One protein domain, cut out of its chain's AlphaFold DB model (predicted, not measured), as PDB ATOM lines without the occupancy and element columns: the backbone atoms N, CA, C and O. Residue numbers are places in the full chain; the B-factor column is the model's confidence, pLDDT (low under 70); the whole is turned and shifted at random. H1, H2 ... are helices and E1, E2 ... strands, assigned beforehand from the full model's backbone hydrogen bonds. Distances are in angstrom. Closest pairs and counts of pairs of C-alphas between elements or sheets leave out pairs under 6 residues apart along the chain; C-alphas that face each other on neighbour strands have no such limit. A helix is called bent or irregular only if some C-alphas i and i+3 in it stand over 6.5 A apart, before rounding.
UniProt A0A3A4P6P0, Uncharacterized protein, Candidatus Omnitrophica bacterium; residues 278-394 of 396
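What this domain is: This is residues 278 to 394 of the 396 residues of an uncharacterized protein of Candidatus Omnitrophica bacterium (UniProt A0A3A4P6P0). A strongly twisted sheet of four strands has H1 over one face and H3 and H4 over the other, three layers with helices on both faces. H5 folds back along H4, and H2 reaches away from the sheet at the opposite end of the longest axis. The printed part has 117 residues, with H1 E1 E2 E3 H2 E4 H3 H4 H5 along the chain; the sheet's order is E1 - E2 - E3 - E4, all antiparallel. The class is mixed; the whole is compact, with a radius of gyration of the C-alphas of 13.8 A and spans of 42 by 34 by 21 A.

How they stand to each other: Start with H1, residues 278 to 289, irregular, with C-alphas 280 and 283 7.8 A apart. Next come E1, residues 292 to 298, E2, 308 to 315, and E3, 321 to 327, two hairpins in a meander, each strand the antiparallel neighbour of the one before; within hydrogen-bond range are N 294 and O 311, 3.0 A, and N 312 and O 324, 2.9 A. H1 touches E1, closest at the C-alphas of Ser 286 and Asp 292, 5.6 A. H2, residues 328 to 337, only just irregular with C-alphas 332 and 335 6.7 A apart, only grazes the sheet with residues 328 to 331. E4, residues 344 to 349, pairs with E3 through N 346 and O 323, 2.9 A. H3, residues 354 to 361, and H4, residues 367 to 375, are on the same face; the closest C-alphas are Tyr 349 and Phe 357, 6.7 A, for E4 and H3, and Gly 295 and Lys 373, 5.4 A, for E1 and H4. H5, residues 380 to 393, touches H4 in a helical hairpin, opposite ways at a shallow tilt of 33 degrees, only just short of steep; their closest C-alphas are Asp 375 and Arg 383, 4.6 A. Every O i to N i+4 pair is within hydrogen-bond range in H3 and H4, against 6 of 8 in H1, 3 of 6 in H2 and 9 of 10 in H5.

Where its parts are: Find C-alpha 278 at (46.642, 40.081, -45.580), where H1 begins. E2 runs 23.0 A from C-alpha 308 at (40.975, 42.950, -37.215). H5 runs 20.0 A to C-alpha 393 at (19.082, 39.857, -41.666).

The domain as a whole: The two C-alphas farthest apart, Thr 337 and Asn 394, are 43.6 A apart. The printed part has no cut and no long link. Look for pLDDT under 70 at residues 300 to 307 and 334 to 341.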
ATOM      1  N   ILE A 278      47.062  41.116 -44.648       81.81
ATOM      2  CA  ILE A 278      46.642  40.081 -45.580       81.81
ATOM      3  C   ILE A 278      47.567  39.970 -46.790       81.81
ATOM      4  O   ILE A 278      47.867  38.855 -47.211       81.81
ATOM      5  N   ASP A 279      48.102  41.080 -47.286       86.00
ATOM      6  CA  ASP A 279      49.056  41.056 -48.396       86.00
ATOM      7  C   ASP A 279      50.361  40.361 -47.982       86.00
ATOM      8  O   ASP A 279      51.055  39.768 -48.804       86.00
ATOM      9  N   ILE A 280      50.669  40.370 -46.681       85.94
ATOM     10  CA  ILE A 280      51.850  39.721 -46.103       85.94
ATOM     11  C   ILE A 280      51.584  38.243 -45.761       85.94
ATOM     12  O   ILE A 280      52.439  37.382 -45.975       85.94
ATOM     13  N   TYR A 281      50.420  37.929 -45.183       81.44
ATOM     14  CA  TYR A 281      50.141  36.636 -44.541       81.44
ATOM     15  C   TYR A 281      49.019  35.818 -45.204       81.44
ATOM     16  O   TYR A 281      48.839  34.649 -44.853       81.44
ATOM     17  N   GLY A 282      48.277  36.370 -46.163       79.94
ATOM     18  CA  GLY A 282      47.072  35.761 -46.738       79.94
ATOM     19  C   GLY A 282      47.321  34.454 -47.476       79.94
ATOM     20  O   GLY A 282      46.570  33.488 -47.308       79.94
ATOM     21  N   GLU A 283      48.428  34.357 -48.209       79.94
ATOM     22  CA  GLU A 283      48.822  33.100 -48.848       79.94
ATOM     23  C   GLU A 283      49.179  32.030 -47.801       79.94
ATOM     24  O   GLU A 283      48.800  30.862 -47.926       79.94
ATOM     25  N   THR A 284      49.857  32.430 -46.719       80.31
ATOM     26  CA  THR A 284      50.195  31.527 -45.607       80.31
ATOM     27  C   THR A 284      48.932  31.015 -44.915       80.31
ATOM     28  O   THR A 284      48.845  29.825 -44.602       80.31
ATOM     29  N   LEU A 285      47.945  31.888 -44.701       79.62
ATOM     30  CA  LEU A 285      46.652  31.523 -44.129       79.62
ATOM     31  C   LEU A 285      45.897  30.530 -45.010       79.62
ATOM     32  O   LEU A 285      45.529  29.455 -44.534       79.62
ATOM     33  N   SER A 286      45.747  30.855 -46.293       80.44
ATOM     34  CA  SER A 286      45.017  30.024 -47.258       80.44
ATOM     35  C   SER A 286      45.631  28.622 -47.356       80.44
ATOM     36  O   SER A 286      44.933  27.611 -47.253       80.44
ATOM     37  N   LYS A 287      46.972  28.537 -47.417       82.50
ATOM     38  CA  LYS A 287      47.705  27.259 -47.410       82.50
ATOM     39  C   LYS A 287      47.500  26.463 -46.121       82.50
ATOM     40  O   LYS A 287      47.283  25.253 -46.186       82.50
ATOM     41  N   LYS A 288      47.577  27.104 -44.948       81.62
ATOM     42  CA  LYS A 288      47.441  26.393 -43.664       81.62
ATOM     43  C   LYS A 288      46.014  25.911 -43.404       81.62
ATOM     44  O   LYS A 288      45.854  24.819 -42.863       81.62
ATOM     45  N   MET A 289      45.006  26.692 -43.785       83.12
ATOM     46  CA  MET A 289      43.596  26.343 -43.569       83.12
ATOM     47  C   MET A 289      43.012  25.470 -44.682       83.12
ATOM     48  O   MET A 289      41.937  24.904 -44.499       83.12
ATOM     49  N   LYS A 290      43.724  25.317 -45.810       86.44
ATOM     50  CA  LYS A 290      43.226  24.635 -47.019       86.44
ATOM     51  C   LYS A 290      41.870  25.202 -47.454       86.44
ATOM     52  O   LYS A 290      40.945  24.449 -47.754       86.44
ATOM     53  N   GLY A 291      41.762  26.522 -47.411       85.12
ATOM     54  CA  GLY A 291      40.546  27.262 -47.703       85.12
ATOM     55  C   GLY A 291      40.874  28.613 -48.315       85.12
ATOM     56  O   GLY A 291      42.039  29.006 -48.395       85.12
ATOM     57  N   ASP A 292      39.830  29.307 -48.730       86.19
ATOM     58  CA  ASP A 292      39.911  30.582 -49.415       86.19
ATOM     59  C   ASP A 292      39.719  31.722 -48.423       86.19
ATOM     60  O   ASP A 292      38.764  31.751 -47.640       86.19
ATOM     61  N   TYR A 293      40.653  32.664 -48.431       86.50
ATOM     62  CA  TYR A 293      40.522  33.880 -47.648       86.50
ATOM     63  C   TYR A 293      39.404  34.759 -48.221       86.50
ATOM     64  O   TYR A 293      39.370  35.017 -49.423       86.50
ATOM     65  N   ILE A 294      38.505  35.227 -47.352       83.12
ATOM     66  CA  ILE A 294      37.345  36.029 -47.763       83.12
ATOM     67  C   ILE A 294      37.432  37.496 -47.334       83.12
ATOM     68  O   ILE A 294      36.840  38.340 -47.994       83.12
ATOM     69  N   GLY A 295      38.151  37.829 -46.256       83.00
ATOM     70  CA  GLY A 295      38.223  39.214 -45.787       83.00
ATOM     71  C   GLY A 295      38.659  39.391 -44.335       83.00
ATOM     72  O   GLY A 295      38.638  38.454 -43.535       83.00
ATOM     73  N   GLY A 296      39.092  40.612 -44.012       85.25
ATOM     74  CA  GLY A 296      39.296  41.093 -42.651       85.25
ATOM     75  C   GLY A 296      38.010  41.756 -42.174       85.25
ATOM     76  O   GLY A 296      37.446  42.577 -42.893       85.25
ATOM     77  N   VAL A 297      37.540  41.378 -40.989       85.62
ATOM     78  CA  VAL A 297      36.326  41.909 -40.362       85.62
ATOM     79  C   VAL A 297      36.640  42.386 -38.943       85.62
ATOM     80  O   VAL A 297      37.513  41.808 -38.282       85.62
ATOM     81  N   PRO A 298      35.958  43.420 -38.434       81.44
ATOM     82  CA  PRO A 298      36.091  43.817 -37.038       81.44
ATOM     83  C   PRO A 298      35.635  42.694 -36.092       81.44
ATOM     84  O   PRO A 298      34.554  42.132 -36.259       81.44
ATOM     85  N   SER A 299      36.437  42.366 -35.078       77.69
ATOM     86  CA  SER A 299      35.998  41.501 -33.976       77.69
ATOM     87  C   SER A 299      35.070  42.221 -33.004       77.69
ATOM     88  O   SER A 299      35.312  43.373 -32.652       77.69
ATOM     89  N   VAL A 300      34.089  41.491 -32.470       69.56
ATOM     90  CA  VAL A 300      33.131  41.983 -31.455       69.56
ATOM     91  C   VAL A 300      33.614  41.716 -30.015       69.56
ATOM     92  O   VAL A 300      33.068  42.253 -29.054       69.56
ATOM     93  N   ASN A 301      34.673  40.915 -29.838       55.03
ATOM     94  CA  ASN A 301      35.028  40.328 -28.541       55.03
ATOM     95  C   ASN A 301      35.312  41.346 -27.398       55.03
ATOM     96  O   ASN A 301      35.810  42.453 -27.607       55.03
ATOM     97  N   MET A 302      35.029  40.901 -26.163       38.88
ATOM     98  CA  MET A 302      34.733  41.647 -24.916       38.88
ATOM     99  C   MET A 302      35.726  42.718 -24.414       38.88
ATOM    100  O   MET A 302      35.438  43.403 -23.433       38.88
ATOM    101  N   SER A 303      36.887  42.906 -25.041       46.03
ATOM    102  CA  SER A 303      37.904  43.864 -24.580       46.03
ATOM    103  C   SER A 303      37.722  45.289 -25.124       46.03
ATOM    104  O   SER A 303      38.505  46.169 -24.761       46.03
ATOM    105  N   LYS A 304      36.722  45.535 -25.990       43.81
ATOM    106  CA  LYS A 304      36.523  46.806 -26.728       43.81
ATOM    107  C   LYS A 304      37.764  47.264 -27.516       43.81
ATOM    108  O   LYS A 304      37.896  48.446 -27.830       43.81
ATOM    109  N   ARG A 305      38.703  46.362 -27.817       52.19
ATOM    110  CA  ARG A 305      39.867  46.665 -28.657       52.19
ATOM    111  C   ARG A 305      39.539  46.253 -30.088       52.19
ATOM    112  O   ARG A 305      39.161  45.108 -30.317       52.19
ATOM    113  N   TYR A 306      39.675  47.187 -31.030       51.56
ATOM    114  CA  TYR A 306      39.541  46.922 -32.464       51.56
ATOM    115  C   TYR A 306      40.594  45.898 -32.896       51.56
ATOM    116  O   TYR A 306      41.736  46.253 -33.183       51.56
ATOM    117  N   ASN A 307      40.202  44.629 -32.933       68.19
ATOM    118  CA  ASN A 307      41.021  43.556 -33.465       68.19
ATOM    119  C   ASN A 307      40.467  43.192 -34.839       68.19
ATOM    120  O   ASN A 307      39.336  42.730 -34.967       68.19
ATOM    121  N   GLU A 308      41.259  43.444 -35.874       80.12
ATOM    122  CA  GLU A 308      40.975  42.950 -37.215       80.12
ATOM    123  C   GLU A 308      41.106  41.422 -37.196       80.12
ATOM    124  O   GLU A 308      42.139  40.882 -36.782       80.12
ATOM    125  N   THR A 309      40.042  40.725 -37.587       85.00
ATOM    126  CA  THR A 309      40.003  39.267 -37.681       85.00
ATOM    127  C   THR A 309      39.873  38.851 -39.128       85.00
ATOM    128  O   THR A 309      38.955  39.244 -39.836       85.00
ATOM    129  N   TYR A 310      40.803  38.014 -39.557       86.62
ATOM    130  CA  TYR A 310      40.878  37.475 -40.899       86.62
ATOM    131  C   TYR A 310      40.083  36.182 -40.975       86.62
ATOM    132  O   TYR A 310      40.311  35.253 -40.191       86.62
ATOM    133  N   VAL A 311      39.162  36.125 -41.931       87.38
ATOM    134  CA  VAL A 311      38.259  34.993 -42.112       87.38
ATOM    135  C   VAL A 311      38.673  34.193 -43.337       87.38
ATOM    136  O   VAL A 311      38.900  34.732 -44.421       87.38
ATOM    137  N   THR A 312      38.798  32.884 -43.150       89.12
ATOM    138  CA  THR A 312      39.077  31.913 -44.213       89.12
ATOM    139  C   THR A 312      37.961  30.883 -44.244       89.12
ATOM    140  O   THR A 312      37.549  30.387 -43.194       89.12
ATOM    141  N   VAL A 313      37.477  30.544 -45.435       88.50
ATOM    142  CA  VAL A 313      36.384  29.589 -45.633       88.50
ATOM    143  C   VAL A 313      36.913  28.343 -46.318       88.50
ATOM    144  O   VAL A 313      37.560  28.412 -47.357       88.50
ATOM    145  N   GLN A 314      36.616  27.183 -45.751       89.44
ATOM    146  CA  GLN A 314      36.915  25.894 -46.357       89.44
ATOM    147  C   GLN A 314      35.614  25.196 -46.743       89.44
ATOM    148  O   GLN A 314      34.770  24.923 -45.887       89.44
ATOM    149  N   ASN A 315      35.482  24.862 -48.024       84.56
ATOM    150  CA  ASN A 315      34.398  24.014 -48.510       84.56
ATOM    151  C   ASN A 315      34.697  22.545 -48.175       84.56
ATOM    152  O   ASN A 315      35.795  22.047 -48.436       84.56
ATOM    153  N   ASN A 316      33.718  21.845 -47.605       82.81
ATOM    154  CA  ASN A 316      33.762  20.401 -47.412       82.81
ATOM    155  C   ASN A 316      33.112  19.662 -48.586       82.81
ATOM    156  O   ASN A 316      32.459  20.247 -49.442       82.81
ATOM    157  N   LYS A 317      33.281  18.335 -48.600       79.00
ATOM    158  CA  LYS A 317      32.747  17.446 -49.645       79.00
ATOM    159  C   LYS A 317      31.217  17.315 -49.649       79.00
ATOM    160  O   LYS A 317      30.684  16.790 -50.614       79.00
ATOM    161  N   ASP A 318      30.536  17.713 -48.578       82.12
ATOM    162  CA  ASP A 318      29.083  17.583 -48.396       82.12
ATOM    163  C   ASP A 318      28.343  18.930 -48.507       82.12
ATOM    164  O   ASP A 318      27.315  19.125 -47.854       82.12
ATOM    165  N   ASP A 319      28.910  19.871 -49.273       79.06
ATOM    166  CA  ASP A 319      28.462  21.266 -49.448       79.06
ATOM    167  C   ASP A 319      28.376  22.086 -48.150       79.06
ATOM    168  O   ASP A 319      27.861  23.207 -48.117       79.06
ATOM    169  N   SER A 320      28.923  21.550 -47.057       84.25
ATOM    170  CA  SER A 320      29.061  22.273 -45.806       84.25
ATOM    171  C   SER A 320      30.326  23.134 -45.796       84.25
ATOM    172  O   SER A 320      31.322  22.828 -46.457       84.25
ATOM    173  N   ARG A 321      30.305  24.236 -45.047       87.25
ATOM    174  CA  ARG A 321      31.397  25.219 -45.014       87.25
ATOM    175  C   ARG A 321      31.944  25.383 -43.608       87.25
ATOM    176  O   ARG A 321      31.183  25.489 -42.646       87.25
ATOM    177  N   LEU A 322      33.266  25.407 -43.498       89.69
ATOM    178  CA  LEU A 322      34.000  25.684 -42.268       89.69
ATOM    179  C   LEU A 322      34.566  27.094 -42.309       89.69
ATOM    180  O   LEU A 322      35.197  27.476 -43.292       89.69
ATOM    181  N   PHE A 323      34.376  27.830 -41.222       88.31
ATOM    182  CA  PHE A 323      34.866  29.194 -41.075       88.31
ATOM    183  C   PHE A 323      35.999  29.209 -40.061       88.31
ATOM    184  O   PHE A 323      35.846  28.735 -38.935       88.31
ATOM    185  N   TYR A 324      37.141  29.742 -40.477       88.38
ATOM    186  CA  TYR A 324      38.317  29.925 -39.641       88.38
ATOM    187  C   TYR A 324      38.537  31.412 -39.407       88.38
ATOM    188  O   TYR A 324      38.667  32.176 -40.361       88.38
ATOM    189  N   PHE A 325      38.624  31.798 -38.142       86.19
ATOM    190  CA  PHE A 325      38.853  33.164 -37.698       86.19
ATOM    191  C   PHE A 325      40.246  33.249 -37.081       86.19
ATOM    192  O   PHE A 325      40.571  32.503 -36.151       86.19
ATOM    193  N   THR A 326      41.070  34.145 -37.617       85.25
ATOM    194  CA  THR A 326      42.431  34.394 -37.134       85.25
ATOM    195  C   THR A 326      42.591  35.872 -36.820       85.25
ATOM    196  O   THR A 326      42.390  36.704 -37.700       85.25
ATOM    197  N   SER A 327      42.969  36.222 -35.593       83.69
ATOM    198  CA  SER A 327      43.213  37.625 -35.248       83.69
ATOM    199  C   SER A 327      44.502  38.145 -35.898       83.69
ATOM    200  O   SER A 327      45.454  37.396 -36.127       83.69
ATOM    201  N   ALA A 328      44.570  39.451 -36.156       83.00
ATOM    202  CA  ALA A 328      45.792  40.124 -36.605       83.00
ATOM    203  C   ALA A 328      46.997  39.871 -35.675       83.00
ATOM    204  O   ALA A 328      48.126  39.711 -36.136       83.00
ATOM    205  N   GLU A 329      46.753  39.786 -34.369       81.31
ATOM    206  CA  GLU A 329      47.760  39.458 -33.354       81.31
ATOM    207  C   GLU A 329      48.352  38.057 -33.547       81.31
ATOM    208  O   GLU A 329      49.574  37.896 -33.544       81.31
ATOM    209  N   GLU A 330      47.511  37.051 -33.798       81.94
ATOM    210  CA  GLU A 330      47.955  35.685 -34.103       81.94
ATOM    211  C   GLU A 330      48.779  35.633 -35.403       81.94
ATOM    212  O   GLU A 330      49.757  34.890 -35.487       81.94
ATOM    213  N   LEU A 331      48.459  36.463 -36.405       82.50
ATOM    214  CA  LEU A 331      49.258  36.561 -37.638       82.50
ATOM    215  C   LEU A 331      50.641  37.170 -37.423       82.50
ATOM    216  O   LEU A 331      51.626  36.690 -37.987       82.50
ATOM    217  N   ILE A 332      50.735  38.211 -36.603       81.25
ATOM    218  CA  ILE A 332      52.005  38.892 -36.338       81.25
ATOM    219  C   ILE A 332      52.910  38.013 -35.463       81.25
ATOM    220  O   ILE A 332      54.105  37.857 -35.738       81.25
ATOM    221  N   THR A 333      52.336  37.359 -34.452       74.56
ATOM    222  CA  THR A 333      53.060  36.480 -33.515       74.56
ATOM    223  C   THR A 333      53.415  35.105 -34.095       74.56
ATOM    224  O   THR A 333      54.289  34.414 -33.561       74.56
ATOM    225  N   LEU A 334      52.854  34.749 -35.256       68.00
ATOM    226  CA  LEU A 334      53.148  33.558 -36.069       68.00
ATOM    227  C   LEU A 334      54.654  33.321 -36.289       68.00
ATOM    228  O   LEU A 334      55.097  32.182 -36.443       68.00
ATOM    229  N   GLY A 335      55.455  34.392 -36.268       53.06
ATOM    230  CA  GLY A 335      56.910  34.364 -36.424       53.06
ATOM    231  C   GLY A 335      57.738  34.207 -35.139       53.06
ATOM    232  O   GLY A 335      58.958  34.342 -35.226       53.06
ATOM    233  N   ARG A 336      57.140  34.004 -33.954       47.44
ATOM    234  CA  ARG A 336      57.881  33.838 -32.681       47.44
ATOM    235  C   ARG A 336      58.053  32.387 -32.240       47.44
ATOM    236  O   ARG A 336      59.039  32.078 -31.587       47.44
ATOM    237  N   THR A 337      57.115  31.503 -32.558       48.16
ATOM    238  CA  THR A 337      57.039  30.207 -31.862       48.16
ATOM    239  C   THR A 337      57.178  28.992 -32.768       48.16
ATOM    240  O   THR A 337      57.284  27.882 -32.256       48.16
ATOM    241  N   GLY A 338      57.110  29.155 -34.097       50.44
ATOM    242  CA  GLY A 338      56.962  28.018 -35.015       50.44
ATOM    243  C   GLY A 338      55.729  27.147 -34.709       50.44
ATOM    244  O   GLY A 338      55.570  26.077 -35.296       50.44
ATOM    245  N   ARG A 339      54.857  27.579 -33.782       53.62
ATOM    246  CA  ARG A 339      53.669  26.849 -33.342       53.62
ATOM    247  C   ARG A 339      52.526  27.068 -34.331       53.62
ATOM    248  O   ARG A 339      52.539  27.980 -35.162       53.62
ATOM    249  N   LYS A 340      51.537  26.172 -34.257       64.25
ATOM    250  CA  LYS A 340      50.258  26.286 -34.969       64.25
ATOM    251  C   LYS A 340      49.662  27.678 -34.733       64.25
ATOM    252  O   LYS A 340      49.672  28.146 -33.603       64.25
ATOM    253  N   ILE A 341      49.141  28.291 -35.798       67.56
ATOM    254  CA  ILE A 341      48.276  29.474 -35.684       67.56
ATOM    255  C   ILE A 341      47.080  29.047 -34.838       67.56
ATOM    256  O   ILE A 341      46.439  28.051 -35.201       67.56
ATOM    257  N   ASN A 342      46.785  29.748 -33.741       70.44
ATOM    258  CA  ASN A 342      45.522  29.507 -33.060       70.44
ATOM    259  C   ASN A 342      44.420  30.079 -33.942       70.44
ATOM    260  O   ASN A 342      44.333  31.284 -34.163       70.44
ATOM    261  N   VAL A 343      43.599  29.187 -34.478       78.50
ATOM    262  CA  VAL A 343      42.443  29.555 -35.283       78.50
ATOM    263  C   VAL A 343      41.190  29.155 -34.545       78.50
ATOM    264  O   VAL A 343      41.076  28.029 -34.051       78.50
ATOM    265  N   HIS A 344      40.243  30.078 -34.472       83.12
ATOM    266  CA  HIS A 344      38.911  29.746 -34.012       83.12
ATOM    267  C   HIS A 344      38.127  29.169 -35.190       83.12
ATOM    268  O   HIS A 344      38.116  29.747 -36.274       83.12
ATOM    269  N   LYS A 345      37.530  27.995 -34.998       87.00
ATOM    270  CA  LYS A 345      36.859  27.236 -36.055       87.00
ATOM    271  C   LYS A 345      35.374  27.134 -35.740       87.00
ATOM    272  O   LYS A 345      35.026  26.607 -34.688       87.00
ATOM    273  N   LEU A 346      34.535  27.547 -36.685       85.69
ATOM    274  CA  LEU A 346      33.082  27.413 -36.623       85.69
ATOM    275  C   LEU A 346      32.548  26.558 -37.776       85.69
ATOM    276  O   LEU A 346      33.134  26.488 -38.863       85.69
ATOM    277  N   GLY A 347      31.422  25.897 -37.514       85.31
ATOM    278  CA  GLY A 347      30.785  24.956 -38.427       85.31
ATOM    279  C   GLY A 347      31.259  23.504 -38.261       85.31
ATOM    280  O   GLY A 347      31.902  23.152 -37.267       85.31
ATOM    281  N   PRO A 348      30.963  22.630 -39.236       87.94
ATOM    282  CA  PRO A 348      30.496  22.970 -40.578       87.94
ATOM    283  C   PRO A 348      29.038  23.441 -40.631       87.94
ATOM    284  O   PRO A 348      28.204  22.933 -39.890       87.94
ATOM    285  N   TYR A 349      28.745  24.386 -41.526       85.00
ATOM    286  CA  TYR A 349      27.391  24.892 -41.776       85.00
ATOM    287  C   TYR A 349      26.920  24.514 -43.170       85.00
ATOM    288  O   TYR A 349      27.654  24.705 -44.144       85.00
ATOM    289  N   LYS A 350      25.691  24.013 -43.274       82.06
ATOM    290  CA  LYS A 350      24.988  23.867 -44.549       82.06
ATOM    291  C   LYS A 350      24.116  25.085 -44.817       82.06
ATOM    292  O   LYS A 350      23.821  25.877 -43.929       82.06
ATOM    293  N   ASP A 351      23.633  25.177 -46.047       73.06
ATOM    294  CA  ASP A 351      22.723  26.234 -46.496       73.06
ATOM    295  C   ASP A 351      21.412  26.322 -45.691       73.06
ATOM    296  O   ASP A 351      20.737  27.346 -45.733       73.06
ATOM    297  N   VAL A 352      21.040  25.259 -44.973       74.62
ATOM    298  CA  VAL A 352      19.863  25.219 -44.090       74.62
ATOM    299  C   VAL A 352      20.162  25.694 -42.664       74.62
ATOM    300  O   VAL A 352      19.239  26.012 -41.922       74.62
ATOM    301  N   ASP A 353      21.439  25.802 -42.285       82.44
ATOM    302  CA  ASP A 353      21.882  26.133 -40.926       82.44
ATOM    303  C   ASP A 353      22.088  27.646 -40.716       82.44
ATOM    304  O   ASP A 353      22.770  28.051 -39.778       82.44
ATOM    305  N   LEU A 354      21.516  28.507 -41.569       79.06
ATOM    306  CA  LEU A 354      21.800  29.953 -41.576       79.06
ATOM    307  C   LEU A 354      21.469  30.646 -40.251       79.06
ATOM    308  O   LEU A 354      22.231  31.495 -39.800       79.06
ATOM    309  N   GLY A 355      20.375  30.257 -39.590       81.62
ATOM    310  CA  GLY A 355      20.038  30.793 -38.267       81.62
ATOM    311  C   GLY A 355      21.073  30.413 -37.205       81.62
ATOM    312  O   GLY A 355      21.461  31.244 -36.391       81.62
ATOM    313  N   LYS A 356      21.581  29.175 -37.253       84.56
ATOM    314  CA  LYS A 356      22.640  28.707 -36.352       84.56
ATOM    315  C   LYS A 356      23.974  29.395 -36.652       84.56
ATOM    316  O   LYS A 356      24.667  29.792 -35.728       84.56
ATOM    317  N   PHE A 357      24.302  29.574 -37.932       85.75
ATOM    318  CA  PHE A 357      25.484  30.312 -38.380       85.75
ATOM    319  C   PHE A 357      25.512  31.732 -37.804       85.75
ATOM    320  O   PHE A 357      26.530  32.129 -37.251       85.75
ATOM    321  N   ILE A 358      24.397  32.466 -37.894       84.94
ATOM    322  CA  ILE A 358      24.272  33.829 -37.355       84.94
ATOM    323  C   ILE A 358      24.528  33.828 -35.846       84.94
ATOM    324  O   ILE A 358      25.429  34.525 -35.384       84.94
ATOM    325  N   VAL A 359      23.804  32.986 -35.099       85.50
ATOM    326  CA  VAL A 359      23.925  32.890 -33.634       85.50
ATOM    327  C   VAL A 359      25.348  32.545 -33.198       85.50
ATOM    328  O   VAL A 359      25.843  33.099 -32.219       85.50
ATOM    329  N   ASP A 360      26.013  31.647 -33.923       86.38
ATOM    330  CA  ASP A 360      27.374  31.233 -33.599       86.38
ATOM    331  C   ASP A 360      28.415  32.315 -33.951       86.38
ATOM    332  O   ASP A 360      29.462  32.346 -33.319       86.38
ATOM    333  N   ILE A 361      28.171  33.193 -34.935       83.81
ATOM    334  CA  ILE A 361      29.162  34.155 -35.463       83.81
ATOM    335  C   ILE A 361      29.041  35.561 -34.887       83.81
ATOM    336  O   ILE A 361      30.076  36.196 -34.660       83.81
ATOM    337  N   GLU A 362      27.821  36.045 -34.645       82.38
ATOM    338  CA  GLU A 362      27.563  37.377 -34.073       82.38
ATOM    339  C   GLU A 362      28.395  37.686 -32.814       82.38
ATOM    340  O   GLU A 362      28.873  38.815 -32.681       82.38
ATOM    341  N   PRO A 363      28.661  36.725 -31.904       81.62
ATOM    342  CA  PRO A 363      29.502  36.987 -30.737       81.62
ATOM    343  C   PRO A 363      30.975  37.281 -31.062       81.62
ATOM    344  O   PRO A 363      31.709  37.776 -30.203       81.62
ATOM    345  N   HIS A 364      31.450  36.940 -32.261       77.81
ATOM    346  CA  HIS A 364      32.874  36.951 -32.597       77.81
ATOM    347  C   HIS A 364      33.276  38.093 -33.527       77.81
ATOM    348  O   HIS A 364      34.369  38.649 -33.362       77.81
ATOM    349  N   VAL A 365      32.427  38.454 -34.487       82.94
ATOM    350  CA  VAL A 365      32.732  39.437 -35.536       82.94
ATOM    351  C   VAL A 365      31.509  40.262 -35.901       82.94
ATOM    352  O   VAL A 365      30.379  39.849 -35.661       82.94
ATOM    353  N   ASP A 366      31.751  41.427 -36.497       86.12
ATOM    354  CA  ASP A 366      30.687  42.227 -37.089       86.12
ATOM    355  C   ASP A 366      30.068  41.445 -38.256       86.12
ATOM    356  O   ASP A 366      30.706  41.196 -39.285       86.12
ATOM    357  N   LEU A 367      28.823  41.007 -38.053       86.00
ATOM    358  CA  LEU A 367      28.096  40.198 -39.021       86.00
ATOM    359  C   LEU A 367      27.843  40.964 -40.325       86.00
ATOM    360  O   LEU A 367      27.881  40.352 -41.390       86.00
ATOM    361  N   LEU A 368      27.618  42.281 -40.266       87.19
ATOM    362  CA  LEU A 368      27.353  43.103 -41.447       87.19
ATOM    363  C   LEU A 368      28.594  43.157 -42.334       87.19
ATOM    364  O   LEU A 368      28.527  42.850 -43.524       87.19
ATOM    365  N   GLU A 369      29.740  43.462 -41.730       87.62
ATOM    366  CA  GLU A 369      31.029  43.480 -42.423       87.62
ATOM    367  C   GLU A 369      31.389  42.100 -42.978       87.62
ATOM    368  O   GLU A 369      31.850  41.983 -44.115       87.62
ATOM    369  N   LEU A 370      31.115  41.027 -42.230       88.19
ATOM    370  CA  LEU A 370      31.306  39.672 -42.740       88.19
ATOM    371  C   LEU A 370      30.429  39.395 -43.963       88.19
ATOM    372  O   LEU A 370      30.929  38.873 -44.956       88.19
ATOM    373  N   ILE A 371      29.144  39.748 -43.922       89.44
ATOM    374  CA  ILE A 371      28.223  39.573 -45.050       89.44
ATOM    375  C   ILE A 371      28.721  40.340 -46.283       89.44
ATOM    376  O   ILE A 371      28.701  39.786 -47.387       89.44
ATOM    377  N   LEU A 372      29.215  41.569 -46.109       89.19
ATOM    378  CA  LEU A 372      29.814  42.356 -47.190       89.19
ATOM    379  C   LEU A 372      31.047  41.656 -47.780       89.19
ATOM    380  O   LEU A 372      31.115  41.460 -48.992       89.19
ATOM    381  N   LYS A 373      31.972  41.170 -46.940       88.25
ATOM    382  CA  LYS A 373      33.166  40.434 -47.402       88.25
ATOM    383  C   LYS A 373      32.828  39.120 -48.107       88.25
ATOM    384  O   LYS A 373      33.482  38.748 -49.079       88.25
ATOM    385  N   LEU A 374      31.783  38.427 -47.663       88.38
ATOM    386  CA  LEU A 374      31.281  37.227 -48.337       88.38
ATOM    387  C   LEU A 374      30.722  37.544 -49.736       88.38
ATOM    388  O   LEU A 374      30.903  36.742 -50.652       88.38
ATOM    389  N   ASP A 375      30.068  38.696 -49.913       89.31
ATOM    390  CA  ASP A 375      29.505  39.137 -51.201       89.31
ATOM    391  C   ASP A 375      30.598  39.500 -52.220       89.31
ATOM    392  O   ASP A 375      30.475  39.227 -53.414       89.31
ATOM    393  N   GLU A 376      31.709  40.060 -51.732       88.00
ATOM    394  CA  GLU A 376      32.899  40.408 -52.521       88.00
ATOM    395  C   GLU A 376      33.719  39.177 -52.960       88.00
ATOM    396  O   GLU A 376      34.630  39.288 -53.788       88.00
ATOM    397  N   SER A 377      33.408  37.989 -52.432       84.00
ATOM    398  CA  SER A 377      34.167  36.771 -52.712       84.00
ATOM    399  C   SER A 377      34.117  36.377 -54.190       84.00
ATOM    400  O   SER A 377      33.094  36.461 -54.865       84.00
ATOM    401  N   LYS A 378      35.225  35.846 -54.710       82.81
ATOM    402  CA  LYS A 378      35.278  35.300 -56.079       82.81
ATOM    403  C   LYS A 378      34.614  33.922 -56.203       82.81
ATOM    404  O   LYS A 378      34.506  33.399 -57.309       82.81
ATOM    405  N   ILE A 379      34.186  33.327 -55.091       80.75
ATOM    406  CA  ILE A 379      33.630  31.973 -55.037       80.75
ATOM    407  C   ILE A 379      32.111  32.067 -55.020       80.75
ATOM    408  O   ILE A 379      31.530  32.552 -54.051       80.75
ATOM    409  N   GLU A 380      31.457  31.565 -56.071       82.81
ATOM    410  CA  GLU A 380      30.001  31.697 -56.244       82.81
ATOM    411  C   GLU A 380      29.219  31.165 -55.041       82.81
ATOM    412  O   GLU A 380      28.363  31.860 -54.505       82.81
ATOM    413  N   GLY A 381      29.589  29.988 -54.532       78.50
ATOM    414  CA  GLY A 381      28.937  29.403 -53.361       78.50
ATOM    415  C   GLY A 381      29.082  30.230 -52.076       78.50
ATOM    416  O   GLY A 381      28.272  30.063 -51.169       78.50
ATOM    417  N   ILE A 382      30.086  31.107 -51.974       82.69
ATOM    418  CA  ILE A 382      30.256  32.041 -50.849       82.69
ATOM    419  C   ILE A 382      29.424  33.312 -51.083       82.69
ATOM    420  O   ILE A 382      28.749  33.777 -50.164       82.69
ATOM    421  N   ARG A 383      29.382  33.822 -52.319       86.94
ATOM    422  CA  ARG A 383      28.510  34.949 -52.685       86.94
ATOM    423  C   ARG A 383      27.032  34.628 -52.499       86.94
ATOM    424  O   ARG A 383      26.274  35.435 -51.969       86.94
ATOM    425  N   GLU A 384      26.603  33.434 -52.902       85.19
ATOM    426  CA  GLU A 384      25.227  32.985 -52.687       85.19
ATOM    427  C   GLU A 384      24.869  32.907 -51.201       85.19
ATOM    428  O   GLU A 384      23.757  33.281 -50.821       85.19
ATOM    429  N   LEU A 385      25.812  32.470 -50.357       83.12
ATOM    430  CA  LEU A 385      25.640  32.474 -48.908       83.12
ATOM    431  C   LEU A 385      25.413  33.902 -48.390       83.12
ATOM    432  O   LEU A 385      24.465  34.114 -47.635       83.12
ATOM    433  N   SER A 386      26.197  34.885 -48.850       88.06
ATOM    434  CA  SER A 386      25.987  36.303 -48.509       88.06
ATOM    435  C   SER A 386      24.582  36.784 -48.876       88.06
ATOM    436  O   SER A 386      23.857  37.286 -48.017       88.06
ATOM    437  N   LYS A 387      24.132  36.546 -50.117       87.56
ATOM    438  CA  LYS A 387      22.785  36.942 -50.577       87.56
ATOM    439  C   LYS A 387      21.669  36.350 -49.715       87.56
ATOM    440  O   LYS A 387      20.647  36.995 -49.499       87.56
ATOM    441  N   ARG A 388      21.834  35.114 -49.234       84.88
ATOM    442  CA  ARG A 388      20.857  34.469 -48.344       84.88
ATOM    443  C   ARG A 388      20.906  35.050 -46.933       84.88
ATOM    444  O   ARG A 388      19.850  35.283 -46.354       84.88
ATOM    445  N   LEU A 389      22.098  35.333 -46.408       86.88
ATOM    446  CA  LEU A 389      22.266  35.991 -45.110       86.88
ATOM    447  C   LEU A 389      21.665  37.402 -45.108       86.88
ATOM    448  O   LEU A 389      20.927  37.721 -44.180       86.88
ATOM    449  N   LYS A 390      21.878  38.199 -46.167       85.38
ATOM    450  CA  LYS A 390      21.255  39.527 -46.361       85.38
ATOM    451  C   LYS A 390      19.727  39.476 -46.260       85.38
ATOM    452  O   LYS A 390      19.130  40.236 -45.505       85.38
ATOM    453  N   LYS A 391      19.098  38.494 -46.923       84.50
ATOM    454  CA  LYS A 391      17.639  38.279 -46.866       84.50
ATOM    455  C   LYS A 391      17.120  37.937 -45.470       84.50
ATOM    456  O   LYS A 391      16.010  38.322 -45.133       84.50
ATOM    457  N   ILE A 392      17.881  37.181 -44.680       82.81
ATOM    458  CA  ILE A 392      17.472  36.780 -43.321       82.81
ATOM    459  C   ILE A 392      17.668  37.929 -42.328       82.81
ATOM    460  O   ILE A 392      16.885  38.086 -41.397       82.81
ATOM    461  N   THR A 393      18.705  38.735 -42.537       76.38
ATOM    462  CA  THR A 393      19.082  39.857 -41.666       76.38
ATOM    463  C   THR A 393      18.392  41.177 -42.040       76.38
ATOM    464  O   THR A 393      18.596  42.171 -41.350       76.38
ATOM    465  N   ASN A 394      17.538  41.189 -43.076       77.69
ATOM    466  CA  ASN A 394      16.878  42.382 -43.635       77.69
ATOM    467  C   ASN A 394      17.865  43.504 -44.020       77.69
ATOM    468  O   ASN A 394      17.579  44.685 -43.832       77.69
TER     469      ASN A 394